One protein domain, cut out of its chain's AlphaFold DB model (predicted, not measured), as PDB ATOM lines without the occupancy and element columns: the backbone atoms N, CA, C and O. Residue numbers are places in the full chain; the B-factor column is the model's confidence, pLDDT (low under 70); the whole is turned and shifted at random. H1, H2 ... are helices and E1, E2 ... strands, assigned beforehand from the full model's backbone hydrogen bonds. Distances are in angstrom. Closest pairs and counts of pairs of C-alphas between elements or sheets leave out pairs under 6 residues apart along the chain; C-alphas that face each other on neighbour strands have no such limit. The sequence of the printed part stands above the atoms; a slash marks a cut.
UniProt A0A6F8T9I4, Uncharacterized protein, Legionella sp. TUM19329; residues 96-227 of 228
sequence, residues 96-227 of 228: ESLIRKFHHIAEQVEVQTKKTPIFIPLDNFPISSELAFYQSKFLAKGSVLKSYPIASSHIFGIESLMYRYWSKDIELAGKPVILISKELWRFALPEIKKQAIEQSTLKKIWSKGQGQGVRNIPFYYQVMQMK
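This is residues 96 to 227 of the 228 residues of an uncharacterized protein of Legionella sp. TUM19329 (UniProt A0A6F8T9I4). A strongly twisted sheet of five strands is strung along the long strand E5, with H1 packed along one face and H2 set about perpendicular to H1 near the end of E1. The hairpin of E4 and E5 reaches to one end of the longest axis, while the short helices H3, H5 and H6 graze the sheet and H4 lies farther out. The printed part has 132 residues, with six named helices and five named strands in the order H1 E1 H2 H3 H4 E2 H5 H6 E3 E4 E5. The class is mixed, helices and strands; the sheet is branched, with E1 and E2 parallel and the other pairs antiparallel. The whole is compact, with a radius of gyration of the C-alphas of 14.1 A and spans of 41 by 31 by 29 A.

H1, residues 96 to 113, begins with C-alpha 96 at (25.037, 20.030, -0.718) and is 25.6 A long. E1 is residues 118 to 121, and H2, residues 126 to 140, is 21.3 A long. H3 is residues 153 to 156 and H4 residues 163 to 166. E2, residues 176 to 181, is 16.7 A long. H5 is residues 184 to 188, H6 residues 190 to 195 and E3 residues 196 to 198. E4, residues 203 to 208, is 16.5 A long. E5, residues 215 to 226, is 31.7 A long and ends with C-alpha 226 at (9.027, 23.678, -22.854).

E2 lies on one side of E5, with N 179 and O 222 2.9 A apart; E3 and E4 lie on the other side, with N 197 and O 225 2.8 A apart and N 205 and O 219 2.8 A apart. E1 is the parallel neighbour of E2, N 120 to O 178 being 2.9 A; E1, H2 H3 H4, E2 form a strand-helix-strand unit, two parallel neighbour strands with helices between. H1 is on the sheet at a height of 7.8 A, along E2 at 26 degrees on the local plane. With residues 96 to 99 alone it touches H2, closest at the C-alphas of Ile 99 and Leu 131, 6.3 A. H3 and H6 only just touch, with 3 pairs of C-alphas within 8 A, closest at Phe 156 and Glu 191, 5.6 A. H4 is not on the sheet and is close to H3 but not clearly touching, the C-alphas of His 154 and Arg 164 being 6.1 A apart. H5 and H6 meet only through their link. Every O i to N i+4 pair is within hydrogen-bond range in H1 and H2; H5 has 0 of 1, with 2 of 2 O i to N i+3 pairs, H6 has 1 of 2, and H3 and H4 are too short for such a pair.

The two C-alphas farthest apart are those of Gln 212 and Lys 227, 41.6 A. The printed part has no cut; the link from H2 to H3, residues 141 to 152, is long. Mean pLDDT of the printed part is 89.9, and residue 168 and residues 210 to 213 are under 70.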
ATOM      1  N   GLU A  96      26.092  19.702  -1.679       91.19
ATOM      2  CA  GLU A  96      25.037  20.030  -0.718       91.19
ATOM      3  C   GLU A  96      24.631  21.515  -0.760       91.19
ATOM      4  O   GLU A  96      23.450  21.845  -0.838       91.19
ATOM      5  N   SER A  97      25.604  22.430  -0.760       90.81
ATOM      6  CA  SER A  97      25.313  23.865  -0.824       90.81
ATOM      7  C   SER A  97      24.807  24.285  -2.201       90.81
ATOM      8  O   SER A  97      23.951  25.166  -2.281       90.81
ATOM      9  N   LEU A  98      25.342  23.702  -3.276       93.31
ATOM     10  CA  LEU A  98      24.948  24.038  -4.641       93.31
ATOM     11  C   LEU A  98      23.510  23.589  -4.934       93.31
ATOM     12  O   LEU A  98      22.709  24.382  -5.422       93.31
ATOM     13  N   ILE A  99      23.169  22.351  -4.580       95.19
ATOM     14  CA  ILE A  99      21.846  21.777  -4.815       95.19
ATOM     15  C   ILE A  99      20.787  22.472  -3.954       95.19
ATOM     16  O   ILE A  99      19.699  22.723  -4.456       95.19
ATOM     17  N   ARG A 100      21.103  22.912  -2.724       94.19
ATOM     18  CA  ARG A 100      20.189  23.781  -1.946       94.19
ATOM     19  C   ARG A 100      19.867  25.091  -2.668       94.19
ATOM     20  O   ARG A 100      18.713  25.500  -2.693       94.19
ATOM     21  N   LYS A 101      20.857  25.741  -3.297       94.88
ATOM     22  CA  LYS A 101      20.604  26.959  -4.093       94.88
ATOM     23  C   LYS A 101      19.690  26.667  -5.281       94.88
ATOM     24  O   LYS A 101      18.776  27.440  -5.530       94.88
ATOM     25  N   PHE A 102      19.922  25.565  -5.994       96.38
ATOM     26  CA  PHE A 102      19.048  25.159  -7.096       96.38
ATOM     27  C   PHE A 102      17.640  24.804  -6.628       96.38
ATOM     28  O   PHE A 102      16.680  25.183  -7.289       96.38
ATOM     29  N   HIS A 103      17.509  24.167  -5.467       95.88
ATOM     30  CA  HIS A 103      16.217  23.882  -4.860       95.88
ATOM     31  C   HIS A 103      15.423  25.167  -4.593       95.88
ATOM     32  O   HIS A 103      14.280  25.267  -5.022       95.88
ATOM     33  N   HIS A 104      16.053  26.187  -4.004       95.25
ATOM     34  CA  HIS A 104      15.411  27.492  -3.809       95.25
ATOM     35  C   HIS A 104      15.022  28.179  -5.122       95.25
ATOM     36  O   HIS A 104      13.990  28.838  -5.190       95.25
ATOM     37  N   ILE A 105      15.815  28.020  -6.186       95.75
ATOM     38  CA  ILE A 105      15.449  28.539  -7.514       95.75
ATOM     39  C   ILE A 105      14.213  27.814  -8.044       95.75
ATOM     40  O   ILE A 105      13.321  28.463  -8.578       95.75
ATOM     41  N   ALA A 106      14.130  26.495  -7.876       96.56
ATOM     42  CA  ALA A 106      12.951  25.732  -8.265       96.56
ATOM     43  C   ALA A 106      11.705  26.137  -7.465       96.56
ATOM     44  O   ALA A 106      10.659  26.358  -8.066       96.56
ATOM     45  N   GLU A 107      11.827  26.355  -6.152       96.38
ATOM     46  CA  GLU A 107      10.735  26.898  -5.329       96.38
ATOM     47  C   GLU A 107      10.264  28.263  -5.851       96.38
ATOM     48  O   GLU A 107       9.068  28.495  -6.016       96.38
ATOM     49  N   GLN A 108      11.197  29.161  -6.181       95.50
ATOM     50  CA  GLN A 108      10.869  30.476  -6.736       95.50
ATOM     51  C   GLN A 108      10.166  30.379  -8.093       95.50
ATOM     52  O   GLN A 108       9.172  31.069  -8.317       95.50
ATOM     53  N   VAL A 109      10.662  29.527  -8.994       95.69
ATOM     54  CA  VAL A 109      10.061  29.316 -10.317       95.69
ATOM     55  C   VAL A 109       8.662  28.728 -10.184       95.69
ATOM     56  O   VAL A 109       7.749  29.168 -10.879       95.69
ATOM     57  N   GLU A 110       8.456  27.779  -9.278       96.12
ATOM     58  CA  GLU A 110       7.143  27.183  -9.055       96.12
ATOM     59  C   GLU A 110       6.133  28.186  -8.502       96.12
ATOM     60  O   GLU A 110       5.007  28.247  -8.988       96.12
ATOM     61  N   VAL A 111       6.536  29.020  -7.539       95.12
ATOM     62  CA  VAL A 111       5.677  30.086  -7.001       95.12
ATOM     63  C   VAL A 111       5.290  31.083  -8.099       95.12
ATOM     64  O   VAL A 111       4.138  31.507  -8.168       95.12
ATOM     65  N   GLN A 112       6.227  31.437  -8.984       93.75
ATOM     66  CA  GLN A 112       5.994  32.394 -10.072       93.75
ATOM     67  C   GLN A 112       5.110  31.831 -11.188       93.75
ATOM     68  O   GLN A 112       4.236  32.525 -11.701       93.75
ATOM     69  N   THR A 113       5.338  30.579 -11.580       91.81
ATOM     70  CA  THR A 113       4.674  29.955 -12.738       91.81
ATOM     71  C   THR A 113       3.439  29.141 -12.360       91.81
ATOM     72  O   THR A 113       2.677  28.752 -13.245       91.81
ATOM     73  N   LYS A 114       3.240  28.862 -11.063       93.50
ATOM     74  CA  LYS A 114       2.243  27.924 -10.515       93.50
ATOM     75  C   LYS A 114       2.343  26.507 -11.100       93.50
ATOM     76  O   LYS A 114       1.390  25.736 -11.020       93.50
ATOM     77  N   LYS A 115       3.486  26.165 -11.699       93.19
ATOM     78  CA  LYS A 115       3.773  24.872 -12.324       93.19
ATOM     79  C   LYS A 115       5.057  24.314 -11.730       93.19
ATOM     80  O   LYS A 115       6.029  25.047 -11.569       93.19
ATOM     81  N   THR A 116       5.084  23.017 -11.438       94.12
ATOM     82  CA  THR A 116       6.282  22.371 -10.891       94.12
ATOM     83  C   THR A 116       7.404  22.361 -11.937       94.12
ATOM     84  O   THR A 116       7.220  21.770 -13.005       94.12
ATOM     85  N   PRO A 117       8.555  23.004 -11.661       96.06
ATOM     86  CA  PRO A 117       9.663  23.042 -12.594       96.06
ATOM     87  C   PRO A 117      10.424  21.726 -12.637       96.06
ATOM     88  O   PRO A 117      10.466  20.968 -11.665       96.06
ATOM     89  N   ILE A 118      11.070  21.492 -13.773       95.69
ATOM     90  CA  ILE A 118      11.876  20.301 -14.028       95.69
ATOM     91  C   ILE A 118      13.334  20.723 -14.180       95.69
ATOM     92  O   ILE A 118      13.653  21.624 -14.959       95.69
ATOM     93  N   PHE A 119      14.239  20.067 -13.460       96.38
ATOM     94  CA  PHE A 119      15.669  20.258 -13.677       96.38
ATOM     95  C   PHE A 119      16.115  19.500 -14.918       96.38
ATOM     96  O   PHE A 119      15.882  18.297 -15.015       96.38
ATOM     97  N   ILE A 120      16.810  20.183 -15.828       95.06
ATOM     98  CA  ILE A 120      17.457  19.560 -16.986       95.06
ATOM     99  C   ILE A 120      18.923  19.976 -17.023       95.06
ATOM    100  O   ILE A 120      19.296  21.001 -17.603       95.06
ATOM    101  N   PRO A 121      19.797  19.191 -16.385       94.94
ATOM    102  CA  PRO A 121      21.218  19.334 -16.599       94.94
ATOM    103  C   PRO A 121      21.583  18.986 -18.041       94.94
ATOM    104  O   PRO A 121      21.086  18.015 -18.614       94.94
ATOM    105  N   LEU A 122      22.438  19.818 -18.631       93.62
ATOM    106  CA  LEU A 122      22.887  19.676 -20.014       93.62
ATOM    107  C   LEU A 122      24.170  18.848 -20.132       93.62
ATOM    108  O   LEU A 122      24.635  18.627 -21.247       93.62
ATOM    109  N   ASP A 123      24.771  18.439 -19.017       89.06
ATOM    110  CA  ASP A 123      25.909  17.524 -18.987       89.06
ATOM    111  C   ASP A 123      25.463  16.066 -19.171       89.06
ATOM    112  O   ASP A 123      24.276  15.750 -19.212       89.06
ATOM    113  N   ASN A 124      26.431  15.159 -19.309       81.94
ATOM    114  CA  ASN A 124      26.127  13.777 -19.678       81.94
ATOM    115  C   ASN A 124      25.352  13.030 -18.577       81.94
ATOM    116  O   ASN A 124      24.503  12.210 -18.888       81.94
ATOM    117  N   PHE A 125      25.671  13.263 -17.301       81.06
ATOM    118  CA  PHE A 125      24.969  12.693 -16.139       81.06
ATOM    119  C   PHE A 125      25.415  13.240 -14.767       81.06
ATOM    120  O   PHE A 125      24.591  13.159 -13.852       81.06
ATOM    121  N   PRO A 126      26.656  13.747 -14.547       85.69
ATOM    122  CA  PRO A 126      27.119  14.069 -13.196       85.69
ATOM    123  C   PRO A 126      26.174  14.970 -12.397       85.69
ATOM    124  O   PRO A 126      25.834  14.644 -11.265       85.69
ATOM    125  N   ILE A 127      25.691  16.071 -12.973       92.19
ATOM    126  CA  ILE A 127      24.796  16.998 -12.267       92.19
ATOM    127  C   ILE A 127      23.435  16.344 -12.001       92.19
ATOM    128  O   ILE A 127      22.881  16.532 -10.919       92.19
ATOM    129  N   SER A 128      22.900  15.558 -12.943       92.19
ATOM    130  CA  SER A 128      21.635  14.833 -12.757       92.19
ATOM    131  C   SER A 128      21.710  13.846 -11.588       92.19
ATOM    132  O   SER A 128      20.809  13.820 -10.750       92.19
ATOM    133  N   SER A 129      22.803  13.084 -11.474       90.75
ATOM    134  CA  SER A 129      23.024  12.163 -10.352       90.75
ATOM    135  C   SER A 129      23.143  12.889  -9.009       90.75
ATOM    136  O   SER A 129      22.544  12.461  -8.025       90.75
ATOM    137  N   GLU A 130      23.864  14.011  -8.969       93.19
ATOM    138  CA  GLU A 130      24.031  14.808  -7.749       93.19
ATOM    139  C   GLU A 130      22.713  15.467  -7.316       93.19
ATOM    140  O   GLU A 130      22.368  15.452  -6.133       93.19
ATOM    141  N   LEU A 131      21.918  15.980  -8.263       94.44
ATOM    142  CA  LEU A 131      20.563  16.467  -7.988       94.44
ATOM    143  C   LEU A 131      19.696  15.363  -7.379       94.44
ATOM    144  O   LEU A 131      19.055  15.598  -6.356       94.44
ATOM    145  N   ALA A 132      19.682  14.167  -7.971       93.50
ATOM    146  CA  ALA A 132      18.869  13.057  -7.481       93.50
ATOM    147  C   ALA A 132      19.269  12.661  -6.050       93.50
ATOM    148  O   ALA A 132      18.423  12.603  -5.153       93.50
ATOM    149  N   PHE A 133      20.570  12.473  -5.817       94.50
ATOM    150  CA  PHE A 133      21.105  12.091  -4.514       94.50
ATOM    151  C   PHE A 133      20.813  13.141  -3.434       94.50
ATOM    152  O   PHE A 133      20.260  12.820  -2.378       94.50
ATOM    153  N   TYR A 134      21.153  14.410  -3.681       95.25
ATOM    154  CA  TYR A 134      21.009  15.451  -2.666       95.25
ATOM    155  C   TYR A 134      19.554  15.843  -2.416       95.25
ATOM    156  O   TYR A 134      19.211  16.095  -1.262       95.25
ATOM    157  N   GLN A 135      18.678  15.829  -3.428       95.31
ATOM    158  CA  GLN A 135      17.244  16.028  -3.195       95.31
ATOM    159  C   GLN A 135      16.667  14.926  -2.298       95.31
ATOM    160  O   GLN A 135      15.993  15.239  -1.316       95.31
ATOM    161  N   SER A 136      16.997  13.654  -2.560       94.31
ATOM    162  CA  SER A 136      16.583  12.540  -1.696       94.31
ATOM    163  C   SER A 136      17.134  12.686  -0.276       94.31
ATOM    164  O   SER A 136      16.409  12.471   0.695       94.31
ATOM    165  N   LYS A 137      18.404  13.089  -0.137       95.62
ATOM    166  CA  LYS A 137      19.044  13.336   1.164       95.62
ATOM    167  C   LYS A 137      18.341  14.450   1.942       95.62
ATOM    168  O   LYS A 137      18.188  14.336   3.156       95.62
ATOM    169  N   PHE A 138      17.949  15.538   1.282       95.62
ATOM    170  CA  PHE A 138      17.266  16.654   1.937       95.62
ATOM    171  C   PHE A 138      15.849  16.293   2.357       95.62
ATOM    172  O   PHE A 138      15.455  16.657   3.463       95.62
ATOM    173  N   LEU A 139      15.128  15.548   1.518       94.25
ATOM    174  CA  LEU A 139      13.785  15.071   1.824       94.25
ATOM    175  C   LEU A 139      13.801  14.126   3.032       94.25
ATOM    176  O   LEU A 139      13.057  14.335   3.983       94.25
ATOM    177  N   ALA A 140      14.724  13.158   3.057       94.69
ATOM    178  CA  ALA A 140      14.882  12.227   4.179       94.69
ATOM    179  C   ALA A 140      15.239  12.927   5.504       94.69
ATOM    180  O   ALA A 140      14.876  12.456   6.577       94.69
ATOM    181  N   LYS A 141      15.941  14.065   5.438       94.25
ATOM    182  CA  LYS A 141      16.265  14.902   6.604       94.25
ATOM    183  C   LYS A 141      15.164  15.904   6.975       94.25
ATOM    184  O   LYS A 141      15.379  16.693   7.891       94.25
ATOM    185  N   GLY A 142      14.055  15.961   6.234       91.44
ATOM    186  CA  GLY A 142      13.007  16.973   6.414       91.44
ATOM    187  C   GLY A 142      13.472  18.411   6.144       91.44
ATOM    188  O   GLY A 142      12.838  19.358   6.590       91.44
ATOM    189  N   SER A 143      14.599  18.598   5.446       90.12
ATOM    190  CA  SER A 143      15.137  19.930   5.124       90.12
ATOM    191  C   SER A 143      14.425  20.600   3.946       90.12
ATOM    192  O   SER A 143      14.584  21.801   3.754       90.12
ATOM    193  N   VAL A 144      13.713  19.818   3.134       91.25
ATOM    194  CA  VAL A 144      12.869  20.271   2.022       91.25
ATOM    195  C   VAL A 144      11.569  19.479   2.060       91.25
ATOM    196  O   VAL A 144      11.562  18.330   2.500       91.25
ATOM    197  N   LEU A 145      10.477  20.081   1.591       89.19
ATOM    198  CA  LEU A 145       9.147  19.462   1.634       89.19
ATOM    199  C   LEU A 145       8.892  18.500   0.468       89.19
ATOM    200  O   LEU A 145       8.039  17.623   0.564       89.19
ATOM    201  N   LYS A 146       9.616  18.664  -0.643       93.31
ATOM    202  CA  LYS A 146       9.470  17.833  -1.840       93.31
ATOM    203  C   LYS A 146      10.761  17.754  -2.638       93.31
ATOM    204  O   LYS A 146      11.720  18.466  -2.361       93.31
ATOM    205  N   SER A 147      10.764  16.897  -3.652       93.50
ATOM    206  CA  SER A 147      11.799  16.857  -4.684       93.50
ATOM    207  C   SER A 147      11.210  17.294  -6.024       93.50
ATOM    208  O   SER A 147      10.019  17.103  -6.272       93.50
ATOM    209  N   TYR A 148      12.037  17.905  -6.868       94.62
ATOM    210  CA  TYR A 148      11.658  18.294  -8.220       94.62
ATOM    211  C   TYR A 148      12.087  17.220  -9.223       94.62
ATOM    212  O   TYR A 148      13.175  16.647  -9.057       94.62
ATOM    213  N   PRO A 149      11.283  16.966 -10.274       93.81
ATOM    214  CA  PRO A 149      11.645  16.033 -11.329       93.81
ATOM    215  C   PRO A 149      12.954  16.435 -12.010       93.81
ATOM    216  O   PRO A 149      13.243  17.620 -12.199       93.81
ATOM    217  N   ILE A 150      13.737  15.432 -12.400       93.56
ATOM    218  CA  ILE A 150      15.010  15.619 -13.094       93.56
ATOM    219  C   ILE A 150      14.932  14.881 -14.426       93.56
ATOM    220  O   ILE A 150      14.868  13.652 -14.449       93.56
ATOM    221  N   ALA A 151      14.986  15.629 -15.518       91.44
ATOM    222  CA  ALA A 151      15.291  15.111 -16.843       91.44
ATOM    223  C   ALA A 151      16.756  15.437 -17.185       91.44
ATOM    224  O   ALA A 151      17.489  16.010 -16.380       91.44
ATOM    225  N   SER A 152      17.225  15.032 -18.358       89.88
ATOM    226  CA  SER A 152      18.595  15.315 -18.797       89.88
ATOM    227  C   SER A 152      18.606  15.701 -20.274       89.88
ATOM    228  O   SER A 152      17.561  15.728 -20.922       89.88
ATOM    229  N   SER A 153      19.781  16.018 -20.804       89.94
ATOM    230  CA  SER A 153      19.992  16.586 -22.138       89.94
ATOM    231  C   SER A 153      19.369  15.773 -23.292       89.94
ATOM    232  O   SER A 153      19.053  16.349 -24.334       89.94
ATOM    233  N   HIS A 154      19.092  14.475 -23.100       90.12
ATOM    234  CA  HIS A 154      18.409  13.614 -24.081       90.12
ATOM    235  C   HIS A 154      17.021  14.087 -24.493       90.12
ATOM    236  O   HIS A 154      16.583  13.709 -25.579       90.12
ATOM    237  N   ILE A 155      16.342  14.914 -23.694       89.38
ATOM    238  CA  ILE A 155      15.066  15.500 -24.124       89.38
ATOM    239  C   ILE A 155      15.265  16.350 -25.388       89.38
ATOM    240  O   ILE A 155      14.450  16.306 -26.301       89.38
ATOM    241  N   PHE A 156      16.428  16.999 -25.504       89.88
ATOM    242  CA  PHE A 156      16.836  17.788 -26.662       89.88
ATOM    243  C   PHE A 156      17.548  16.952 -27.738       89.88
ATOM    244  O   PHE A 156      18.112  17.507 -28.674       89.88
ATOM    245  N   GLY A 157      17.567  15.620 -27.621       85.25
ATOM    246  CA  GLY A 157      18.308  14.737 -28.530       85.25
ATOM    247  C   GLY A 157      19.823  14.701 -28.289       85.25
ATOM    248  O   GLY A 157      20.557  14.174 -29.119       85.25
ATOM    249  N   ILE A 158      20.297  15.238 -27.161       86.62
ATOM    250  CA  ILE A 158      21.716  15.268 -26.781       86.62
ATOM    251  C   ILE A 158      22.051  14.032 -25.927       86.62
ATOM    252  O   ILE A 158      21.207  13.503 -25.210       86.62
ATOM    253  N   GLU A 159      23.281  13.528 -25.984       82.12
ATOM    254  CA  GLU A 159      23.661  12.347 -25.204       82.12
ATOM    255  C   GLU A 159      23.635  12.608 -23.684       82.12
ATOM    256  O   GLU A 159      24.246  13.557 -23.189       82.12
ATOM    257  N   SER A 160      22.964  11.720 -22.939       81.75
ATOM    258  CA  SER A 160      22.910  11.741 -21.468       81.75
ATOM    259  C   SER A 160      23.162  10.369 -20.815       81.75
ATOM    260  O   SER A 160      22.599  10.052 -19.759       81.75
ATOM    261  N   LEU A 161      23.931   9.504 -21.491       85.44
ATOM    262  CA  LEU A 161      24.265   8.138 -21.063       85.44
ATOM    263  C   LEU A 161      23.058   7.378 -20.462       85.44
ATOM    264  O   LEU A 161      21.991   7.298 -21.075       85.44
ATOM    265  N   MET A 162      23.215   6.816 -19.258       83.75
ATOM    266  CA  MET A 162      22.204   5.992 -18.589       83.75
ATOM    267  C   MET A 162      20.983   6.784 -18.117       83.75
ATOM    268  O   MET A 162      19.906   6.207 -17.976       83.75
ATOM    269  N   TYR A 163      21.109   8.099 -17.917       80.38
ATOM    270  CA  TYR A 163      20.027   8.897 -17.341       80.38
ATOM    271  C   TYR A 163      18.787   8.940 -18.248       80.38
ATOM    272  O   TYR A 163      17.668   9.004 -17.750       80.38
ATOM    273  N   ARG A 164      18.971   8.776 -19.570       83.31
ATOM    274  CA  ARG A 164      17.879   8.634 -20.552       83.31
ATOM    275  C   ARG A 164      16.920   7.486 -20.219       83.31
ATOM    276  O   ARG A 164      15.747   7.539 -20.575       83.31
ATOM    277  N   TYR A 165      17.405   6.434 -19.563       83.81
ATOM    278  CA  TYR A 165      16.578   5.291 -19.184       83.81
ATOM    279  C   TYR A 165      15.879   5.476 -17.837       83.81
ATOM    280  O   TYR A 165      14.868   4.822 -17.602       83.81
ATOM    281  N   TRP A 166      16.391   6.359 -16.976       81.69
ATOM    282  CA  TRP A 166      15.862   6.600 -15.632       81.69
ATOM    283  C   TRP A 166      14.810   7.716 -15.575       81.69
ATOM    284  O   TRP A 166      14.074   7.792 -14.600       81.69
ATOM    285  N   SER A 167      14.704   8.560 -16.607       75.25
ATOM    286  CA  SER A 167      13.796   9.718 -16.648       75.25
ATOM    287  C   SER A 167      12.628   9.576 -17.637       75.25
ATOM    288  O   SER A 167      12.173  10.574 -18.192       75.25
ATOM    289  N   LYS A 168      12.174   8.348 -17.920       66.00
ATOM    290  CA  LYS A 168      11.255   8.058 -19.040       66.00
ATOM    291  C   LYS A 168       9.844   8.645 -18.910       66.00
ATOM    292  O   LYS A 168       9.227   8.894 -19.937       66.00
ATOM    293  N   ASP A 169       9.375   8.926 -17.698       73.38
ATOM    294  CA  ASP A 169       7.959   9.246 -17.450       73.38
ATOM    295  C   ASP A 169       7.723  10.714 -17.056       73.38
ATOM    296  O   ASP A 169       6.817  11.040 -16.289       73.38
ATOM    297  N   ILE A 170       8.564  11.627 -17.548       82.69
ATOM    298  CA  ILE A 170       8.447  13.054 -17.232       82.69
ATOM    299  C   ILE A 170       7.656  13.757 -18.334       82.69
ATOM    300  O   ILE A 170       8.146  13.968 -19.440       82.69
ATOM    301  N   GLU A 171       6.435  14.175 -18.011       86.56
ATOM    302  CA  GLU A 171       5.647  15.064 -18.863       86.56
ATOM    303  C   GLU A 171       6.304  16.451 -18.896       86.56
ATOM    304  O   GLU A 171       6.361  17.132 -17.868       86.56
ATOM    305  N   LEU A 172       6.805  16.845 -20.070       87.94
ATOM    306  CA  LEU A 172       7.563  18.082 -20.292       87.94
ATOM    307  C   LEU A 172       6.716  19.214 -20.882       87.94
ATOM    308  O   LEU A 172       7.027  20.376 -20.633       87.94
ATOM    309  N   ALA A 173       5.680  18.883 -21.658       89.00
ATOM    310  CA  ALA A 173       4.912  19.843 -22.447       89.00
ATOM    311  C   ALA A 173       4.384  20.993 -21.578       89.00
ATOM    312  O   ALA A 173       3.774  20.779 -20.527       89.00
ATOM    313  N   GLY A 174       4.680  22.229 -21.983       89.00
ATOM    314  CA  GLY A 174       4.194  23.419 -21.291       89.00
ATOM    315  C   GLY A 174       4.623  23.547 -19.821       89.00
ATOM    316  O   GLY A 174       3.965  24.288 -19.074       89.00
ATOM    317  N   LYS A 175       5.693  22.873 -19.371       93.31
ATOM    318  CA  LYS A 175       6.262  23.038 -18.021       93.31
ATOM    319  C   LYS A 175       7.504  23.936 -18.021       93.31
ATOM    320  O   LYS A 175       8.258  23.951 -19.000       93.31
ATOM    321  N   PRO A 176       7.734  24.686 -16.927       96.00
ATOM    322  CA  PRO A 176       8.970  25.424 -16.754       96.00
ATOM    323  C   PRO A 176      10.126  24.449 -16.526       96.00
ATOM    324  O   PRO A 176      10.020  23.468 -15.789       96.00
ATOM    325  N   VAL A 177      11.254  24.733 -17.158       96.00
ATOM    326  CA  VAL A 177      12.467  23.930 -17.094       96.00
ATOM    327  C   VAL A 177      13.639  24.780 -16.650       96.00
ATOM    328  O   VAL A 177      13.808  25.920 -17.080       96.00
ATOM    329  N   ILE A 178      14.463  24.217 -15.777       97.06
ATOM    330  CA  ILE A 178      15.673  24.853 -15.266       97.06
ATOM    331  C   ILE A 178      16.852  24.125 -15.893       97.06
ATOM    332  O   ILE A 178      17.232  23.035 -15.457       97.06
ATOM    333  N   LEU A 179      17.419  24.735 -16.930       96.44
ATOM    334  CA  LEU A 179      18.616  24.234 -17.587       96.44
ATOM    335  C   LEU A 179      19.838  24.516 -16.722       96.44
ATOM    336  O   LEU A 179      19.970  25.628 -16.213       96.44
ATOM    337  N   ILE A 180      20.734  23.541 -16.566       96.50
ATOM    338  CA  ILE A 180      21.943  23.674 -15.738       96.50
ATOM    339  C   ILE A 180      23.158  23.147 -16.503       96.50
ATOM    340  O   ILE A 180      23.133  22.041 -17.032       96.50
ATOM    341  N   SER A 181      24.258  23.899 -16.529       94.56
ATOM    342  CA  SER A 181      25.537  23.391 -17.039       94.56
ATOM    343  C   SER A 181      26.733  24.136 -16.459       94.56
ATOM    344  O   SER A 181      26.622  25.280 -16.020       94.56
ATOM    345  N   LYS A 182      27.903  23.495 -16.488       92.12
ATOM    346  CA  LYS A 182      29.197  24.164 -16.287       92.12
ATOM    347  C   LYS A 182      29.649  24.897 -17.551       92.12
ATOM    348  O   LYS A 182      30.365  25.889 -17.456       92.12
ATOM    349  N   GLU A 183      29.226  24.430 -18.726       91.75
ATOM    350  CA  GLU A 183      29.659  24.974 -20.006       91.75
ATOM    351  C   GLU A 183      28.615  25.918 -20.618       91.75
ATOM    352  O   GLU A 183      27.475  25.538 -20.880       91.75
ATOM    353  N   LEU A 184      29.033  27.152 -20.907       91.44
ATOM    354  CA  LEU A 184      28.182  28.186 -21.510       91.44
ATOM    355  C   LEU A 184      27.650  27.807 -22.896       91.44
ATOM    356  O   LEU A 184      26.495  28.083 -23.213       91.44
ATOM    357  N   TRP A 185      28.482  27.171 -23.722       91.19
ATOM    358  CA  TRP A 185      28.144  26.862 -25.112       91.19
ATOM    359  C   TRP A 185      26.963  25.893 -25.235       91.19
ATOM    360  O   TRP A 185      26.257  25.932 -26.239       91.19
ATOM    361  N   ARG A 186      26.687  25.078 -24.205       91.94
ATOM    362  CA  ARG A 186      25.561  24.138 -24.226       91.94
ATOM    363  C   ARG A 186      24.206  24.831 -24.290       91.94
ATOM    364  O   ARG A 186      23.304  24.289 -24.905       91.94
ATOM    365  N   PHE A 187      24.062  26.028 -23.722       91.88
ATOM    366  CA  PHE A 187      22.810  26.797 -23.786       91.88
ATOM    367  C   PHE A 187      22.544  27.379 -25.183       91.88
ATOM    368  O   PHE A 187      21.405  27.681 -25.524       91.88
ATOM    369  N   ALA A 188      23.589  27.534 -26.002       91.00
ATOM    370  CA  ALA A 188      23.486  28.085 -27.350       91.00
ATOM    371  C   ALA A 188      23.122  27.033 -28.415       91.00
ATOM    372  O   ALA A 188      22.982  27.386 -29.587       91.00
ATOM    373  N   LEU A 189      22.969  25.764 -28.022       90.75
ATOM    374  CA  LEU A 189      22.670  24.667 -28.934       90.75
ATOM    375  C   LEU A 189      21.310  24.869 -29.638       90.75
ATOM    376  O   LEU A 189      20.300  25.116 -28.965       90.75
ATOM    377  N   PRO A 190      21.247  24.761 -30.983       89.50
ATOM    378  CA  PRO A 190      20.006  24.929 -31.742       89.50
ATOM    379  C   PRO A 190      18.880  23.990 -31.299       89.50
ATOM    380  O   PRO A 190      17.707  24.356 -31.351       89.50
ATOM    381  N   GLU A 191      19.230  22.786 -30.856       90.88
ATOM    382  CA  GLU A 191      18.317  21.746 -30.386       90.88
ATOM    383  C   GLU A 191      17.467  22.227 -29.206       90.88
ATOM    384  O   GLU A 191      16.266  21.957 -29.154       90.88
ATOM    385  N   ILE A 192      18.060  23.019 -28.307       90.75
ATOM    386  CA  ILE A 192      17.374  23.574 -27.137       90.75
ATOM    387  C   ILE A 192      16.346  24.618 -27.577       90.75
ATOM    388  O   ILE A 192      15.177  24.540 -27.202       90.75
ATOM    389  N   LYS A 193      16.740  25.557 -28.444       88.19
ATOM    390  CA  LYS A 193      15.853  26.628 -28.942       88.19
ATOM    391  C   LYS A 193      14.687  26.100 -29.786       88.19
ATOM    392  O   LYS A 193      13.623  26.720 -29.869       88.19
ATOM    393  N   LYS A 194      14.863  24.938 -30.420       89.69
ATOM    394  CA  LYS A 194      13.786  24.262 -31.154       89.69
ATOM    395  C   LYS A 194      12.676  23.780 -30.223       89.69
ATOM    396  O   LYS A 194      11.519  23.863 -30.624       89.69
ATOM    397  N   GLN A 195      12.995  23.354 -29.002       89.56
ATOM    398  CA  GLN A 195      12.043  22.702 -28.095       89.56
ATOM    399  C   GLN A 195      11.633  23.546 -26.879       89.56
ATOM    400  O   GLN A 195      10.597  23.274 -26.278       89.56
ATOM    401  N   ALA A 196      12.402  24.577 -26.528       91.75
ATOM    402  CA  ALA A 196      12.151  25.426 -25.367       91.75
ATOM    403  C   ALA A 196      12.192  26.922 -25.720       91.75
ATOM    404  O   ALA A 196      12.891  27.350 -26.638       91.75
ATOM    405  N   ILE A 197      11.423  27.717 -24.977       92.00
ATOM    406  CA  ILE A 197      11.297  29.171 -25.105       92.00
ATOM    407  C   ILE A 197      11.947  29.825 -23.885       92.00
ATOM    408  O   ILE A 197      11.658  29.462 -22.747       92.00
ATOM    409  N   GLU A 198      12.827  30.797 -24.108       91.31
ATOM    410  CA  GLU A 198      13.523  31.506 -23.031       91.31
ATOM    411  C   GLU A 198      12.541  32.321 -22.174       91.31
ATOM    412  O   GLU A 198      11.803  33.156 -22.688       91.31
ATOM    413  N   GLN A 199      12.549  32.098 -20.854       88.38
ATOM    414  CA  GLN A 199      11.782  32.899 -19.884       88.38
ATOM    415  C   GLN A 199      12.672  33.810 -19.037       88.38
ATOM    416  O   GLN A 199      12.193  34.715 -18.359       88.38
ATOM    417  N   SER A 200      13.978  33.558 -19.033       89.00
ATOM    418  CA  SER A 200      14.935  34.303 -18.229       89.00
ATOM    419  C   SER A 200      16.271  34.428 -18.943       89.00
ATOM    420  O   SER A 200      16.623  33.613 -19.799       89.00
ATOM    421  N   THR A 201      17.030  35.448 -18.550       91.69
ATOM    422  CA  THR A 201      18.425  35.590 -18.948       91.69
ATOM    423  C   THR A 201      19.284  34.523 -18.277       91.69
ATOM    424  O   THR A 201      18.980  34.046 -17.180       91.69
ATOM    425  N   LEU A 202      20.384  34.162 -18.933       93.06
ATOM    426  CA  LEU A 202      21.371  33.243 -18.384       93.06
ATOM    427  C   LEU A 202      21.970  33.815 -17.092       93.06
ATOM    428  O   LEU A 202      22.529  34.915 -17.076       93.06
ATOM    429  N   LYS A 203      21.886  33.053 -16.005       94.94
ATOM    430  CA  LYS A 203      22.394  33.441 -14.686       94.94
ATOM    431  C   LYS A 203      23.539  32.532 -14.265       94.94
ATOM    432  O   LYS A 203      23.631  31.375 -14.669       94.94
ATOM    433  N   LYS A 204      24.423  33.062 -13.418       94.50
ATOM    434  CA  LYS A 204      25.600  32.349 -12.907       94.50
ATOM    435  C   LYS A 204      25.518  32.165 -11.400       94.50
ATOM    436  O   LYS A 204      25.288  33.123 -10.665       94.50
ATOM    437  N   ILE A 205      25.798  30.953 -10.936       92.94
ATOM    438  CA  ILE A 205      25.966  30.612  -9.525       92.94
ATOM    439  C   ILE A 205      27.332  29.981  -9.322       92.94
ATOM    440  O   ILE A 205      27.713  29.021  -9.979       92.94
ATOM    441  N   TRP A 206      28.070  30.509  -8.353       88.62
ATOM    442  CA  TRP A 206      29.306  29.885  -7.907       88.62
ATOM    443  C   TRP A 206      28.996  28.725  -6.964       88.62
ATOM    444  O   TRP A 206      28.287  28.897  -5.955       88.62
ATOM    445  N   SER A 207      29.565  27.560  -7.271       86.69
ATOM    446  CA  SER A 207      29.703  26.504  -6.281       86.69
ATOM    447  C   SER A 207      30.715  26.920  -5.212       86.69
ATOM    448  O   SER A 207      31.495  27.865  -5.379       86.69
ATOM    449  N   LYS A 208      30.651  26.236  -4.075       83.56
ATOM    450  CA  LYS A 208      31.614  26.383  -2.987       83.56
ATOM    451  C   LYS A 208      32.567  25.190  -3.010       83.56
ATOM    452  O   LYS A 208      32.136  24.088  -3.350       83.56
ATOM    453  N   GLY A 209      33.829  25.397  -2.655       73.06
ATOM    454  CA  GLY A 209      34.749  24.305  -2.336       73.06
ATOM    455  C   GLY A 209      34.304  23.589  -1.059       73.06
ATOM    456  O   GLY A 209      33.742  24.221  -0.156       73.06
ATOM    457  N   GLN A 210      34.521  22.276  -0.984       66.38
ATOM    458  CA  GLN A 210      34.275  21.508   0.238       66.38
ATOM    459  C   GLN A 210      35.263  21.960   1.332       66.38
ATOM    460  O   GLN A 210      36.468  21.956   1.104       66.38
ATOM    461  N   GLY A 211      34.758  22.409   2.491       65.00
ATOM    462  CA  GLY A 211      35.571  22.954   3.591       65.00
ATOM    463  C   GLY A 211      35.242  24.416   3.909       65.00
ATOM    464  O   GLY A 211      34.334  24.688   4.688       65.00
ATOM    465  N   GLN A 212      35.962  25.364   3.303       63.09
ATOM    466  CA  GLN A 212      35.924  26.789   3.687       63.09
ATOM    467  C   GLN A 212      34.967  27.686   2.887       63.09
ATOM    468  O   GLN A 212      34.984  28.907   3.031       63.09
ATOM    469  N   GLY A 213      34.113  27.126   2.028       64.62
ATOM    470  CA  GLY A 213      33.104  27.927   1.329       64.62
ATOM    471  C   GLY A 213      33.660  28.896   0.276       64.62
ATOM    472  O   GLY A 213      32.921  29.768  -0.192       64.62
ATOM    473  N   VAL A 214      34.932  28.737  -0.104       72.25
ATOM    474  CA  VAL A 214      35.601  29.508  -1.160       72.25
ATOM    475  C   VAL A 214      34.875  29.293  -2.487       72.25
ATOM    476  O   VAL A 214      34.382  28.193  -2.761       72.25
ATOM    477  N   ARG A 215      34.774  30.346  -3.307       78.31
ATOM    478  CA  ARG A 215      34.197  30.237  -4.653       78.31
ATOM    479  C   ARG A 215      35.002  29.239  -5.465       78.31
ATOM    480  O   ARG A 215      36.224  29.310  -5.497       78.31
ATOM    481  N   ASN A 216      34.283  28.335  -6.106       80.38
ATOM    482  CA  ASN A 216      34.880  27.235  -6.819       80.38
ATOM    483  C   ASN A 216      34.490  27.263  -8.310       80.38
ATOM    484  O   ASN A 216      34.894  28.171  -9.029       80.38
ATOM    485  N   ILE A 217      33.680  26.310  -8.774       84.31
ATOM    486  CA  ILE A 217      33.331  26.151 -10.183       84.31
ATOM    487  C   ILE A 217      32.088  27.007 -10.462       84.31
ATOM    488  O   ILE A 217      31.117  26.941  -9.694       84.31
ATOM    489  N   PRO A 218      32.074  27.821 -11.530       90.31
ATOM    490  CA  PRO A 218      30.860  28.491 -11.951       90.31
ATOM    491  C   PRO A 218      29.907  27.477 -12.593       90.31
ATOM    492  O   PRO A 218      30.289  26.706 -13.467       90.31
ATOM    493  N   PHE A 219      28.652  27.510 -12.164       94.06
ATOM    494  CA  PHE A 219      27.543  26.848 -12.833       94.06
ATOM    495  C   PHE A 219      26.627  27.914 -13.413       94.06
ATOM    496  O   PHE A 219      26.377  28.954 -12.797       94.06
ATOM    497  N   TYR A 220      26.124  27.641 -14.599       96.06
ATOM    498  CA  TYR A 220      25.189  28.490 -15.305       96.06
ATOM    499  C   TYR A 220      23.825  27.832 -15.283       96.06
ATOM    500  O   TYR A 220      23.717  26.601 -15.292       96.06
ATOM    501  N   TYR A 221      22.791  28.660 -15.230       96.62
ATOM    502  CA  TYR A 221      21.431  28.186 -15.346       96.62
ATOM    503  C   TYR A 221      20.553  29.171 -16.091       96.62
ATOM    504  O   TYR A 221      20.800  30.380 -16.095       96.62
ATOM    505  N   GLN A 222      19.510  28.626 -16.700       96.06
ATOM    506  CA  GLN A 222      18.502  29.392 -17.407       96.06
ATOM    507  C   GLN A 222      17.144  28.739 -17.187       96.06
ATOM    508  O   GLN A 222      17.003  27.527 -17.332       96.06
ATOM    509  N   VAL A 223      16.155  29.548 -16.821       95.75
ATOM    510  CA  VAL A 223      14.755  29.126 -16.793       95.75
ATOM    511  C   VAL A 223      14.170  29.329 -18.183       95.75
ATOM    512  O   VAL A 223      14.254  30.431 -18.743       95.75
ATOM    513  N   MET A 224      13.603  28.264 -18.731       94.94
ATOM    514  CA  MET A 224      12.904  28.242 -20.010       94.94
ATOM    515  C   MET A 224      11.546  27.560 -19.830       94.94
ATOM    516  O   MET A 224      11.276  26.944 -18.805       94.94
ATOM    517  N   GLN A 225      10.698  27.651 -20.842       94.19
ATOM    518  CA  GLN A 225       9.428  26.949 -20.931       94.19
ATOM    519  C   GLN A 225       9.529  25.906 -22.037       94.19
ATOM    520  O   GLN A 225       9.908  26.252 -23.154       94.19
ATOM    521  N   MET A 226       9.175  24.652 -21.770       93.62
ATOM    522  CA  MET A 226       9.027  23.678 -22.854       93.62
ATOM    523  C   MET A 226       7.836  24.052 -23.729       93.62
ATOM    524  O   MET A 226       6.795  24.473 -23.216       93.62
ATOM    525  N   LYS A 227       7.995  23.896 -25.045       91.19
ATOM    526  CA  LYS A 227       6.885  24.032 -25.990       91.19
ATOM    527  C   LYS A 227       5.837  22.946 -25.723       91.19
ATOM    528  O   LYS A 227       6.153  21.906 -25.142       91.19
TER     529      LYS A 227